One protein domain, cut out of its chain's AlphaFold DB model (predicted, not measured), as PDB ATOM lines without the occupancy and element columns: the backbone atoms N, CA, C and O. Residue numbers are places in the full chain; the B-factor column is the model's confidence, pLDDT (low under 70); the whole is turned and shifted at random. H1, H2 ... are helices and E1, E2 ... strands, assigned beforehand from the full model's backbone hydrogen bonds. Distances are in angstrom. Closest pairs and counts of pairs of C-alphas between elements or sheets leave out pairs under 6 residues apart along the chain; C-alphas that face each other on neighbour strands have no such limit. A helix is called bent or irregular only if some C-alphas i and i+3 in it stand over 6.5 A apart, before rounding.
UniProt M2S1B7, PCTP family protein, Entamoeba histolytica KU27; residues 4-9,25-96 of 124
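What this domain is: This is residues 4 to 9 and 25 to 96 of the 124 residues of the protein "PCTP family protein" of Entamoeba histolytica KU27 (UniProt M2S1B7). A narrow sheet of three strands, drawn out by the long hairpin E2 and E3, has one long helix, H1, that only grazes it near E3 and kinks towards its last residues. The 78 printed residues hold E1, E2, E3 and H1 in chain order; the sheet, E1 E2 E3, is antiparallel, and the class is mixed. The whole is loose and elongated, radius of gyration of the C-alphas 15.8 A, spans 43 by 28 by 20 A.

Where its parts are: E1 is residues 4 to 8, from C-alpha 4 at (1.090, 40.064, 30.468). E2, residues 26 to 37, measures 32.9 A, and E3, residues 40 to 50, 32.6 A. H1, residues 57 to 88, measures 42.0 A and ends at (17.409, 30.354, 13.733); it is irregular, C-alphas 80 and 83 being 7.2 A apart, with a kink of 53 degrees near residue 81.

How they stand to each other: E1 and E2 are antiparallel at 175 degrees, N 6 and O 32 2.9 A apart, within hydrogen-bond range. E2 and E3 form a hairpin at 173 degrees, with N 33 and O 44 at 2.9 A. H1 only grazes the sheet with residues 57 to 76; its closest C-alphas to E3 are Ala 57 and Ser 50, 7.9 A. In H1, 23 of 28 O i to N i+4 pairs are within range.

The domain as a whole: Residues 10 to 24 are not printed, with 11.0 A between C-alphas 9 and 25. No link printed whole is long. No printed residue is under 70 in pLDDT.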
ATOM      1  N   PHE A   4       0.451  41.294  30.033       93.25
ATOM      2  CA  PHE A   4       1.090  40.064  30.468       93.25
ATOM      3  C   PHE A   4       1.684  40.268  31.849       93.25
ATOM      4  O   PHE A   4       2.358  41.265  32.111       93.25
ATOM      5  N   ILE A   5       1.457  39.295  32.724       95.12
ATOM      6  CA  ILE A   5       2.051  39.240  34.052       95.12
ATOM      7  C   ILE A   5       2.752  37.894  34.180       95.12
ATOM      8  O   ILE A   5       2.151  36.847  33.948       95.12
ATOM      9  N   ILE A   6       4.024  37.924  34.560       95.12
ATOM     10  CA  ILE A   6       4.788  36.738  34.940       95.12
ATOM     11  C   ILE A   6       5.224  36.953  36.378       95.12
ATOM     12  O   ILE A   6       5.886  37.942  36.670       95.12
ATOM     13  N   PHE A   7       4.873  36.038  37.272       95.81
ATOM     14  CA  PHE A   7       5.261  36.108  38.679       95.81
ATOM     15  C   PHE A   7       5.919  34.811  39.122       95.81
ATOM     16  O   PHE A   7       5.615  33.731  38.618       95.81
ATOM     17  N   ASN A   8       6.815  34.923  40.093       95.94
ATOM     18  CA  ASN A   8       7.488  33.790  40.691       95.94
ATOM     19  C   ASN A   8       7.805  34.033  42.171       95.94
ATOM     20  O   ASN A   8       7.928  35.162  42.653       95.94
ATOM     21  N   PHE A   9       7.994  32.931  42.882       97.00
ATOM     22  CA  PHE A   9       8.527  32.881  44.236       97.00
ATOM     23  C   PHE A   9       9.347  31.601  44.390       97.00
ATOM     24  O   PHE A   9       9.202  30.651  43.617       97.00
ATOM     25  N   ALA A  25      19.907  31.724  47.168       95.12
ATOM     26  CA  ALA A  25      19.089  32.925  47.260       95.12
ATOM     27  C   ALA A  25      17.596  32.569  47.384       95.12
ATOM     28  O   ALA A  25      17.153  31.482  47.000       95.12
ATOM     29  N   TRP A  26      16.815  33.507  47.912       95.25
ATOM     30  CA  TRP A  26      15.386  33.353  48.134       95.25
ATOM     31  C   TRP A  26      14.608  34.508  47.512       95.25
ATOM     32  O   TRP A  26      14.758  35.655  47.919       95.25
ATOM     33  N   SER A  27      13.754  34.212  46.536       95.12
ATOM     34  CA  SER A  27      12.794  35.164  45.982       95.12
ATOM     35  C   SER A  27      11.489  35.039  46.754       95.12
ATOM     36  O   SER A  27      10.769  34.056  46.583       95.12
ATOM     37  N   TYR A  28      11.167  36.019  47.596       95.06
ATOM     38  CA  TYR A  28       9.878  36.043  48.285       95.06
ATOM     39  C   TYR A  28       8.756  36.255  47.276       95.06
ATOM     40  O   TYR A  28       7.809  35.477  47.239       95.06
ATOM     41  N   LYS A  29       8.898  37.280  46.430       95.94
ATOM     42  CA  LYS A  29       8.025  37.566  45.290       95.94
ATOM     43  C   LYS A  29       8.824  38.340  44.251       95.94
ATOM     44  O   LYS A  29       9.498  39.304  44.592       95.94
ATOM     45  N   SER A  30       8.740  37.939  42.996       95.06
ATOM     46  CA  SER A  30       9.351  38.647  41.877       95.06
ATOM     47  C   SER A  30       8.465  38.486  40.654       95.06
ATOM     48  O   SER A  30       7.683  37.539  40.577       95.06
ATOM     49  N   GLY A  31       8.557  39.409  39.708       95.69
ATOM     50  CA  GLY A  31       7.759  39.326  38.505       95.69
ATOM     51  C   GLY A  31       7.963  40.469  37.531       95.69
ATOM     52  O   GLY A  31       8.670  41.443  37.794       95.69
ATOM     53  N   TYR A  32       7.300  40.314  36.398       95.12
ATOM     54  CA  TYR A  32       7.275  41.245  35.290       95.12
ATOM     55  C   TYR A  32       5.828  41.556  34.950       95.12
ATOM     56  O   TYR A  32       4.999  40.648  34.861       95.12
ATOM     57  N   TYR A  33       5.539  42.829  34.726       95.62
ATOM     58  CA  TYR A  33       4.285  43.277  34.142       95.62
ATOM     59  C   TYR A  33       4.588  44.017  32.847       95.62
ATOM     60  O   TYR A  33       5.448  44.895  32.799       95.62
ATOM     61  N   MET A  34       3.903  43.623  31.782       95.06
ATOM     62  CA  MET A  34       4.102  44.149  30.443       95.06
ATOM     63  C   MET A  34       2.768  44.542  29.848       95.06
ATOM     64  O   MET A  34       1.790  43.806  29.956       95.06
ATOM     65  N   LYS A  35       2.748  45.687  29.175       95.44
ATOM     66  CA  LYS A  35       1.548  46.228  28.551       95.44
ATOM     67  C   LYS A  35       1.879  46.847  27.209       95.44
ATOM     68  O   LYS A  35       2.792  47.667  27.114       95.44
ATOM     69  N   THR A  36       1.112  46.495  26.183       94.75
ATOM     70  CA  THR A  36       1.208  47.178  24.891       94.75
ATOM     71  C   THR A  36       0.595  48.576  24.977       94.75
ATOM     72  O   THR A  36      -0.486  48.780  25.529       94.75
ATOM     73  N   THR A  37       1.312  49.549  24.432       93.06
ATOM     74  CA  THR A  37       0.940  50.963  24.329       93.06
ATOM     75  C   THR A  37       0.947  51.367  22.856       93.06
ATOM     76  O   THR A  37       1.493  50.651  22.020       93.06
ATOM     77  N   GLU A  38       0.392  52.529  22.519       92.19
ATOM     78  CA  GLU A  38       0.388  53.033  21.133       92.19
ATOM     79  C   GLU A  38       1.798  53.202  20.544       92.19
ATOM     80  O   GLU A  38       1.989  53.071  19.340       92.19
ATOM     81  N   LYS A  39       2.795  53.477  21.397       90.25
ATOM     82  CA  LYS A  39       4.177  53.779  20.994       90.25
ATOM     83  C   LYS A  39       5.164  52.632  21.244       90.25
ATOM     84  O   LYS A  39       6.358  52.817  21.036       90.25
ATOM     85  N   GLY A  40       4.703  51.473  21.718       89.75
ATOM     86  CA  GLY A  40       5.573  50.345  22.067       89.75
ATOM     87  C   GLY A  40       5.076  49.572  23.285       89.75
ATOM     88  O   GLY A  40       3.877  49.352  23.436       89.75
ATOM     89  N   THR A  41       5.981  49.193  24.186       92.44
ATOM     90  CA  THR A  41       5.662  48.362  25.358       92.44
ATOM     91  C   THR A  41       6.100  49.046  26.641       92.44
ATOM     92  O   THR A  41       7.241  49.482  26.769       92.44
ATOM     93  N   MET A  42       5.199  49.099  27.612       93.81
ATOM     94  CA  MET A  42       5.514  49.476  28.980       93.81
ATOM     95  C   MET A  42       5.911  48.216  29.754       93.81
ATOM     96  O   MET A  42       5.185  47.223  29.722       93.81
ATOM     97  N   PHE A  43       7.063  48.254  30.421       93.44
ATOM     98  CA  PHE A  43       7.637  47.122  31.146       93.44
ATOM     99  C   PHE A  43       7.930  47.521  32.592       93.44
ATOM    100  O   PHE A  43       8.646  48.489  32.842       93.44
ATOM    101  N   TYR A  44       7.412  46.744  33.537       93.62
ATOM    102  CA  TYR A  44       7.673  46.885  34.962       93.62
ATOM    103  C   TYR A  44       8.310  45.613  35.494       93.62
ATOM    104  O   TYR A  44       7.829  44.509  35.242       93.62
ATOM    105  N   TYR A  45       9.360  45.786  36.287       92.12
ATOM    106  CA  TYR A  45       9.978  44.721  37.059       92.12
ATOM    107  C   TYR A  45       9.725  44.951  38.545       92.12
ATOM    108  O   TYR A  45       9.892  46.060  39.052       92.12
ATOM    109  N   PHE A  46       9.356  43.884  39.244       92.25
ATOM    110  CA  PHE A  46       9.234  43.858  40.690       92.25
ATOM    111  C   PHE A  46      10.096  42.728  41.246       92.25
ATOM    112  O   PHE A  46      10.030  41.601  40.761       92.25
ATOM    113  N   GLY A  47      10.867  43.014  42.292       91.44
ATOM    114  CA  GLY A  47      11.716  42.026  42.946       91.44
ATOM    115  C   GLY A  47      11.800  42.261  44.446       91.44
ATOM    116  O   GLY A  47      12.254  43.311  44.897       91.44
ATOM    117  N   TRP A  48      11.390  41.259  45.220       92.31
ATOM    118  CA  TRP A  48      11.647  41.151  46.648       92.31
ATOM    119  C   TRP A  48      12.359  39.830  46.932       92.31
ATOM    120  O   TRP A  48      11.754  38.754  46.976       92.31
ATOM    121  N   ASN A  49      13.673  39.919  47.116       91.06
ATOM    122  CA  ASN A  49      14.549  38.766  47.268       91.06
ATOM    123  C   ASN A  49      15.600  38.983  48.361       91.06
ATOM    124  O   ASN A  49      16.075  40.094  48.575       91.06
ATOM    125  N   SER A  50      16.014  37.890  48.995       91.38
ATOM    126  CA  SER A  50      17.211  37.804  49.829       91.38
ATOM    127  C   SER A  50      18.292  37.045  49.068       91.38
ATOM    128  O   SER A  50      18.046  35.947  48.570       91.38
ATOM    129  N   TRP A  51      19.500  37.599  48.982       91.75
ATOM    130  CA  TRP A  51      20.644  36.858  48.436       91.75
ATOM    131  C   TRP A  51      21.153  35.791  49.413       91.75
ATOM    132  O   TRP A  51      21.842  34.869  48.986       91.75
ATOM    133  N   ASN A  52      20.740  35.875  50.687       90.00
ATOM    134  CA  ASN A  52      21.233  35.058  51.794       90.00
ATOM    135  C   ASN A  52      22.771  35.112  51.912       90.00
ATOM    136  O   ASN A  52      23.454  35.885  51.237       90.00
ATOM    137  N   GLY A  53      23.329  34.304  52.812       90.38
ATOM    138  CA  GLY A  53      24.772  34.220  53.014       90.38
ATOM    139  C   GLY A  53      25.330  35.379  53.837       90.38
ATOM    140  O   GLY A  53      24.671  35.900  54.732       90.38
ATOM    141  N   TRP A  54      26.580  35.737  53.558       91.12
ATOM    142  CA  TRP A  54      27.368  36.648  54.394       91.12
ATOM    143  C   TRP A  54      27.265  38.123  53.978       91.12
ATOM    144  O   TRP A  54      27.729  38.996  54.709       91.12
ATOM    145  N   ILE A  55      26.675  38.419  52.813       91.00
ATOM    146  CA  ILE A  55      26.593  39.786  52.290       91.00
ATOM    147  C   ILE A  55      25.519  40.560  53.072       91.00
ATOM    148  O   ILE A  55      24.353  40.155  53.067       91.00
ATOM    149  N   PRO A  56      25.855  41.700  53.704       91.38
ATOM    150  CA  PRO A  56      24.880  42.487  54.449       91.38
ATOM    151  C   PRO A  56      23.738  43.008  53.570       91.38
ATOM    152  O   PRO A  56      23.957  43.470  52.447       91.38
ATOM    153  N   ALA A  57      22.523  43.038  54.122       89.88
ATOM    154  CA  ALA A  57      21.322  43.466  53.398       89.88
ATOM    155  C   ALA A  57      21.433  44.886  52.811       89.88
ATOM    156  O   ALA A  57      20.965  45.136  51.702       89.88
ATOM    157  N   TRP A  58      22.096  45.820  53.508       91.38
ATOM    158  CA  TRP A  58      22.295  47.183  53.000       91.38
ATOM    159  C   TRP A  58      23.133  47.210  51.711       91.38
ATOM    160  O   TRP A  58      22.868  48.024  50.825       91.38
ATOM    161  N   CYS A  59      24.105  46.301  51.582       92.25
ATOM    162  CA  CYS A  59      24.959  46.190  50.404       92.25
ATOM    163  C   CYS A  59      24.159  45.626  49.225       92.25
ATOM    164  O   CYS A  59      24.160  46.216  48.145       92.25
ATOM    165  N   VAL A  60      23.373  44.568  49.465       90.19
ATOM    166  CA  VAL A  60      22.446  43.995  48.474       90.19
ATOM    167  C   VAL A  60      21.457  45.049  47.972       90.19
ATOM    168  O   VAL A  60      21.285  45.223  46.768       90.19
ATOM    169  N   ASN A  61      20.844  45.814  48.878       90.56
ATOM    170  CA  ASN A  61      19.875  46.849  48.518       90.56
ATOM    171  C   ASN A  61      20.494  47.965  47.670       90.56
ATOM    172  O   ASN A  61      19.843  48.481  46.760       90.56
ATOM    173  N   LYS A  62      21.747  48.344  47.953       91.00
ATOM    174  CA  LYS A  62      22.475  49.328  47.148       91.00
ATOM    175  C   LYS A  62      22.805  48.764  45.764       91.00
ATOM    176  O   LYS A  62      22.512  49.419  44.770       91.00
ATOM    177  N   ALA A  63      23.337  47.544  45.703       89.06
ATOM    178  CA  ALA A  63      23.709  46.887  44.454       89.06
ATOM    179  C   ALA A  63      22.504  46.708  43.518       89.06
ATOM    180  O   ALA A  63      22.564  47.122  42.362       89.06
ATOM    181  N   THR A  64      21.382  46.187  44.024       87.75
ATOM    182  CA  THR A  64      20.165  45.966  43.223       87.75
ATOM    183  C   THR A  64      19.655  47.263  42.587       87.75
ATOM    184  O   THR A  64      19.317  47.273  41.404       87.75
ATOM    185  N   LYS A  65      19.661  48.383  43.329       87.81
ATOM    186  CA  LYS A  65      19.255  49.697  42.798       87.81
ATOM    187  C   LYS A  65      20.165  50.190  41.675       87.81
ATOM    188  O   LYS A  65      19.688  50.851  40.764       87.81
ATOM    189  N   THR A  66      21.458  49.884  41.732       88.81
ATOM    190  CA  THR A  66      22.413  50.292  40.693       88.81
ATOM    191  C   THR A  66      22.359  49.373  39.470       88.81
ATOM    192  O   THR A  66      22.490  49.843  38.346       88.81
ATOM    193  N   MET A  67      22.136  48.071  39.664       89.56
ATOM    194  CA  MET A  67      22.168  47.080  38.582       89.56
ATOM    195  C   MET A  67      20.902  47.065  37.721       89.56
ATOM    196  O   MET A  67      20.975  46.668  36.559       89.56
ATOM    197  N   VAL A  68      19.753  47.488  38.262       88.50
ATOM    198  CA  VAL A  68      18.463  47.369  37.560       88.50
ATOM    199  C   VAL A  68      18.460  48.082  36.206       88.50
ATOM    200  O   VAL A  68      17.974  47.508  35.240       88.50
ATOM    201  N   GLY A  69      19.069  49.269  36.095       90.56
ATOM    202  CA  GLY A  69      19.122  50.018  34.832       90.56
ATOM    203  C   GLY A  69      19.804  49.226  33.716       90.56
ATOM    204  O   GLY A  69      19.208  48.993  32.671       90.56
ATOM    205  N   GLY A  70      20.997  48.689  33.989       93.69
ATOM    206  CA  GLY A  70      21.734  47.886  33.010       93.69
ATOM    207  C   GLY A  70      21.023  46.585  32.622       93.69
ATOM    208  O   GLY A  70      21.148  46.126  31.487       93.69
ATOM    209  N   VAL A  71      20.242  45.994  33.535       91.56
ATOM    210  CA  VAL A  71      19.400  44.830  33.217       91.56
ATOM    211  C   VAL A  71      18.284  45.215  32.245       91.56
ATOM    212  O   VAL A  71      18.061  44.489  31.278       91.56
ATOM    213  N   ILE A  72      17.617  46.352  32.465       92.44
ATOM    214  CA  ILE A  72      16.569  46.851  31.564       92.44
ATOM    215  C   ILE A  72      17.151  47.211  30.191       92.44
ATOM    216  O   ILE A  72      16.600  46.783  29.179       92.44
ATOM    217  N   ASP A  73      18.293  47.900  30.137       93.88
ATOM    218  CA  ASP A  73      18.960  48.249  28.874       93.88
ATOM    219  C   ASP A  73      19.349  46.997  28.074       93.88
ATOM    220  O   ASP A  73      19.129  46.907  26.860       93.88
ATOM    221  N   SER A  74      19.894  45.992  28.764       94.69
ATOM    222  CA  SER A  74      20.224  44.702  28.159       94.69
ATOM    223  C   SER A  74      18.970  44.005  27.634       94.69
ATOM    224  O   SER A  74      18.962  43.542  26.494       94.69
ATOM    225  N   LEU A  75      17.887  43.986  28.419       93.81
ATOM    226  CA  LEU A  75      16.617  43.398  28.006       93.81
ATOM    227  C   LEU A  75      16.083  44.069  26.740       93.81
ATOM    228  O   LEU A  75      15.766  43.367  25.787       93.81
ATOM    229  N   MET A  76      16.058  45.404  26.686       93.00
ATOM    230  CA  MET A  76      15.613  46.149  25.504       93.00
ATOM    231  C   MET A  76      16.416  45.769  24.256       93.00
ATOM    232  O   MET A  76      15.837  45.481  23.206       93.00
ATOM    233  N   LYS A  77      17.749  45.703  24.375       95.62
ATOM    234  CA  LYS A  77      18.629  45.301  23.271       95.62
ATOM    235  C   LYS A  77      18.349  43.871  22.806       95.62
ATOM    236  O   LYS A  77      18.274  43.623  21.604       95.62
ATOM    237  N   GLN A  78      18.193  42.930  23.738       95.38
ATOM    238  CA  GLN A  78      17.936  41.528  23.399       95.38
ATOM    239  C   GLN A  78      16.529  41.316  22.836       95.38
ATOM    240  O   GLN A  78      16.366  40.522  21.917       95.38
ATOM    241  N   SER A  79      15.524  42.053  23.316       93.00
ATOM    242  CA  SER A  79      14.171  42.022  22.755       93.00
ATOM    243  C   SER A  79      14.157  42.438  21.284       93.00
ATOM    244  O   SER A  79      13.474  41.797  20.492       93.00
ATOM    245  N   ALA A  80      14.947  43.443  20.892       93.19
ATOM    246  CA  ALA A  80      15.068  43.845  19.489       93.19
ATOM    247  C   ALA A  80      15.746  42.770  18.615       93.19
ATOM    248  O   ALA A  80      15.364  42.578  17.464       93.19
ATOM    249  N   ALA A  81      16.723  42.043  19.165       96.00
ATOM    250  CA  ALA A  81      17.429  40.965  18.464       96.00
ATOM    251  C   ALA A  81      16.690  39.609  18.494       96.00
ATOM    252  O   ALA A  81      17.090  38.664  17.809       96.00
ATOM    253  N   TYR A  82      15.628  39.487  19.297       95.81
ATOM    254  CA  TYR A  82      15.006  38.203  19.610       95.81
ATOM    255  C   TYR A  82      14.400  37.513  18.387       95.81
ATOM    256  O   TYR A  82      14.581  36.308  18.233       95.81
ATOM    257  N   GLU A  83      13.716  38.245  17.503       94.94
ATOM    258  CA  GLU A  83      13.070  37.646  16.325       94.94
ATOM    259  C   GLU A  83      14.095  37.017  15.372       94.94
ATOM    260  O   GLU A  83      13.919  35.881  14.921       94.94
ATOM    261  N   GLU A  84      15.222  37.699  15.138       96.75
ATOM    262  CA  GLU A  84      16.308  37.150  14.327       96.75
ATOM    263  C   GLU A  84      16.875  35.880  14.970       96.75
ATOM    264  O   GLU A  84      16.992  34.842  14.311       96.75
ATOM    265  N   TRP A  85      17.180  35.927  16.269       97.50
ATOM    266  CA  TRP A  85      17.681  34.761  16.990       97.50
ATOM    267  C   TRP A  85      16.674  33.603  16.959       97.50
ATOM    268  O   TRP A  85      17.053  32.462  16.684       97.50
ATOM    269  N   LYS A  86      15.383  33.873  17.179       96.50
ATOM    270  CA  LYS A  86      14.336  32.850  17.264       96.50
ATOM    271  C   LYS A  86      14.077  32.174  15.919       96.50
ATOM    272  O   LYS A  86      13.858  30.964  15.902       96.50
ATOM    273  N   SER A  87      14.190  32.904  14.806       96.88
ATOM    274  CA  SER A  87      14.098  32.333  13.453       96.88
ATOM    275  C   SER A  87      15.118  31.209  13.211       96.88
ATOM    276  O   SER A  87      14.817  30.221  12.545       96.88
ATOM    277  N   LYS A  88      16.300  31.315  13.835       97.69
ATOM    278  CA  LYS A  88      17.409  30.354  13.733       97.69
ATOM    279  C   LYS A  88      17.358  29.252  14.802       97.69
ATOM    280  O   LYS A  88      18.108  28.286  14.716       97.69
ATOM    281  N   ASN A  89      16.486  29.372  15.809       96.31
ATOM    282  CA  ASN A  89      16.471  28.527  17.009       96.31
ATOM    283  C   ASN A  89      15.071  27.963  17.291       96.31
ATOM    284  O   ASN A  89      14.408  28.346  18.261       96.31
ATOM    285  N   LYS A  90      14.629  27.023  16.442       95.50
ATOM    286  CA  LYS A  90      13.311  26.362  16.521       95.50
ATOM    287  C   LYS A  90      12.178  27.400  16.624       95.50
ATOM    288  O   LYS A  90      11.617  27.586  17.710       95.50
ATOM    289  N   PRO A  91      11.852  28.105  15.525       93.81
ATOM    290  CA  PRO A  91      10.921  29.238  15.553       93.81
ATOM    291  C   PRO A  91       9.532  28.880  16.102       93.81
ATOM    292  O   PRO A  91       8.931  29.690  16.816       93.81
ATOM    293  N   GLU A  92       9.087  27.650  15.839       93.38
ATOM    294  CA  GLU A  92       7.783  27.111  16.249       93.38
ATOM    295  C   GLU A  92       7.703  26.716  17.730       93.38
ATOM    296  O   GLU A  92       6.615  26.591  18.294       93.38
ATOM    297  N   ASP A  93       8.849  26.519  18.384       93.38
ATOM    298  CA  ASP A  93       8.904  26.041  19.764       93.38
ATOM    299  C   ASP A  93       8.680  27.201  20.744       93.38
ATOM    300  O   ASP A  93       9.619  27.878  21.178       93.38
ATOM    301  N   ARG A  94       7.404  27.490  21.022       90.62
ATOM    302  CA  ARG A  94       6.947  28.561  21.925       90.62
ATOM    303  C   ARG A  94       5.964  28.002  22.966       90.62
ATOM    304  O   ARG A  94       4.777  28.335  22.927       90.62
ATOM    305  N   PRO A  95       6.423  27.142  23.893       91.19
ATOM    306  CA  PRO A  95       5.546  26.425  24.819       91.19
ATOM    307  C   PRO A  95       4.752  27.359  25.737       91.19
ATOM    308  O   PRO A  95       3.624  27.051  26.087       91.19
ATOM    309  N   TRP A  96       5.279  28.541  26.062       89.75
ATOM    310  CA  TRP A  96       4.581  29.542  26.879       89.75
ATOM    311  C   TRP A  96       3.359  30.183  26.195       89.75
ATOM    312  O   TRP A  96       2.577  30.844  26.870       89.75
TER     313      TRP A  96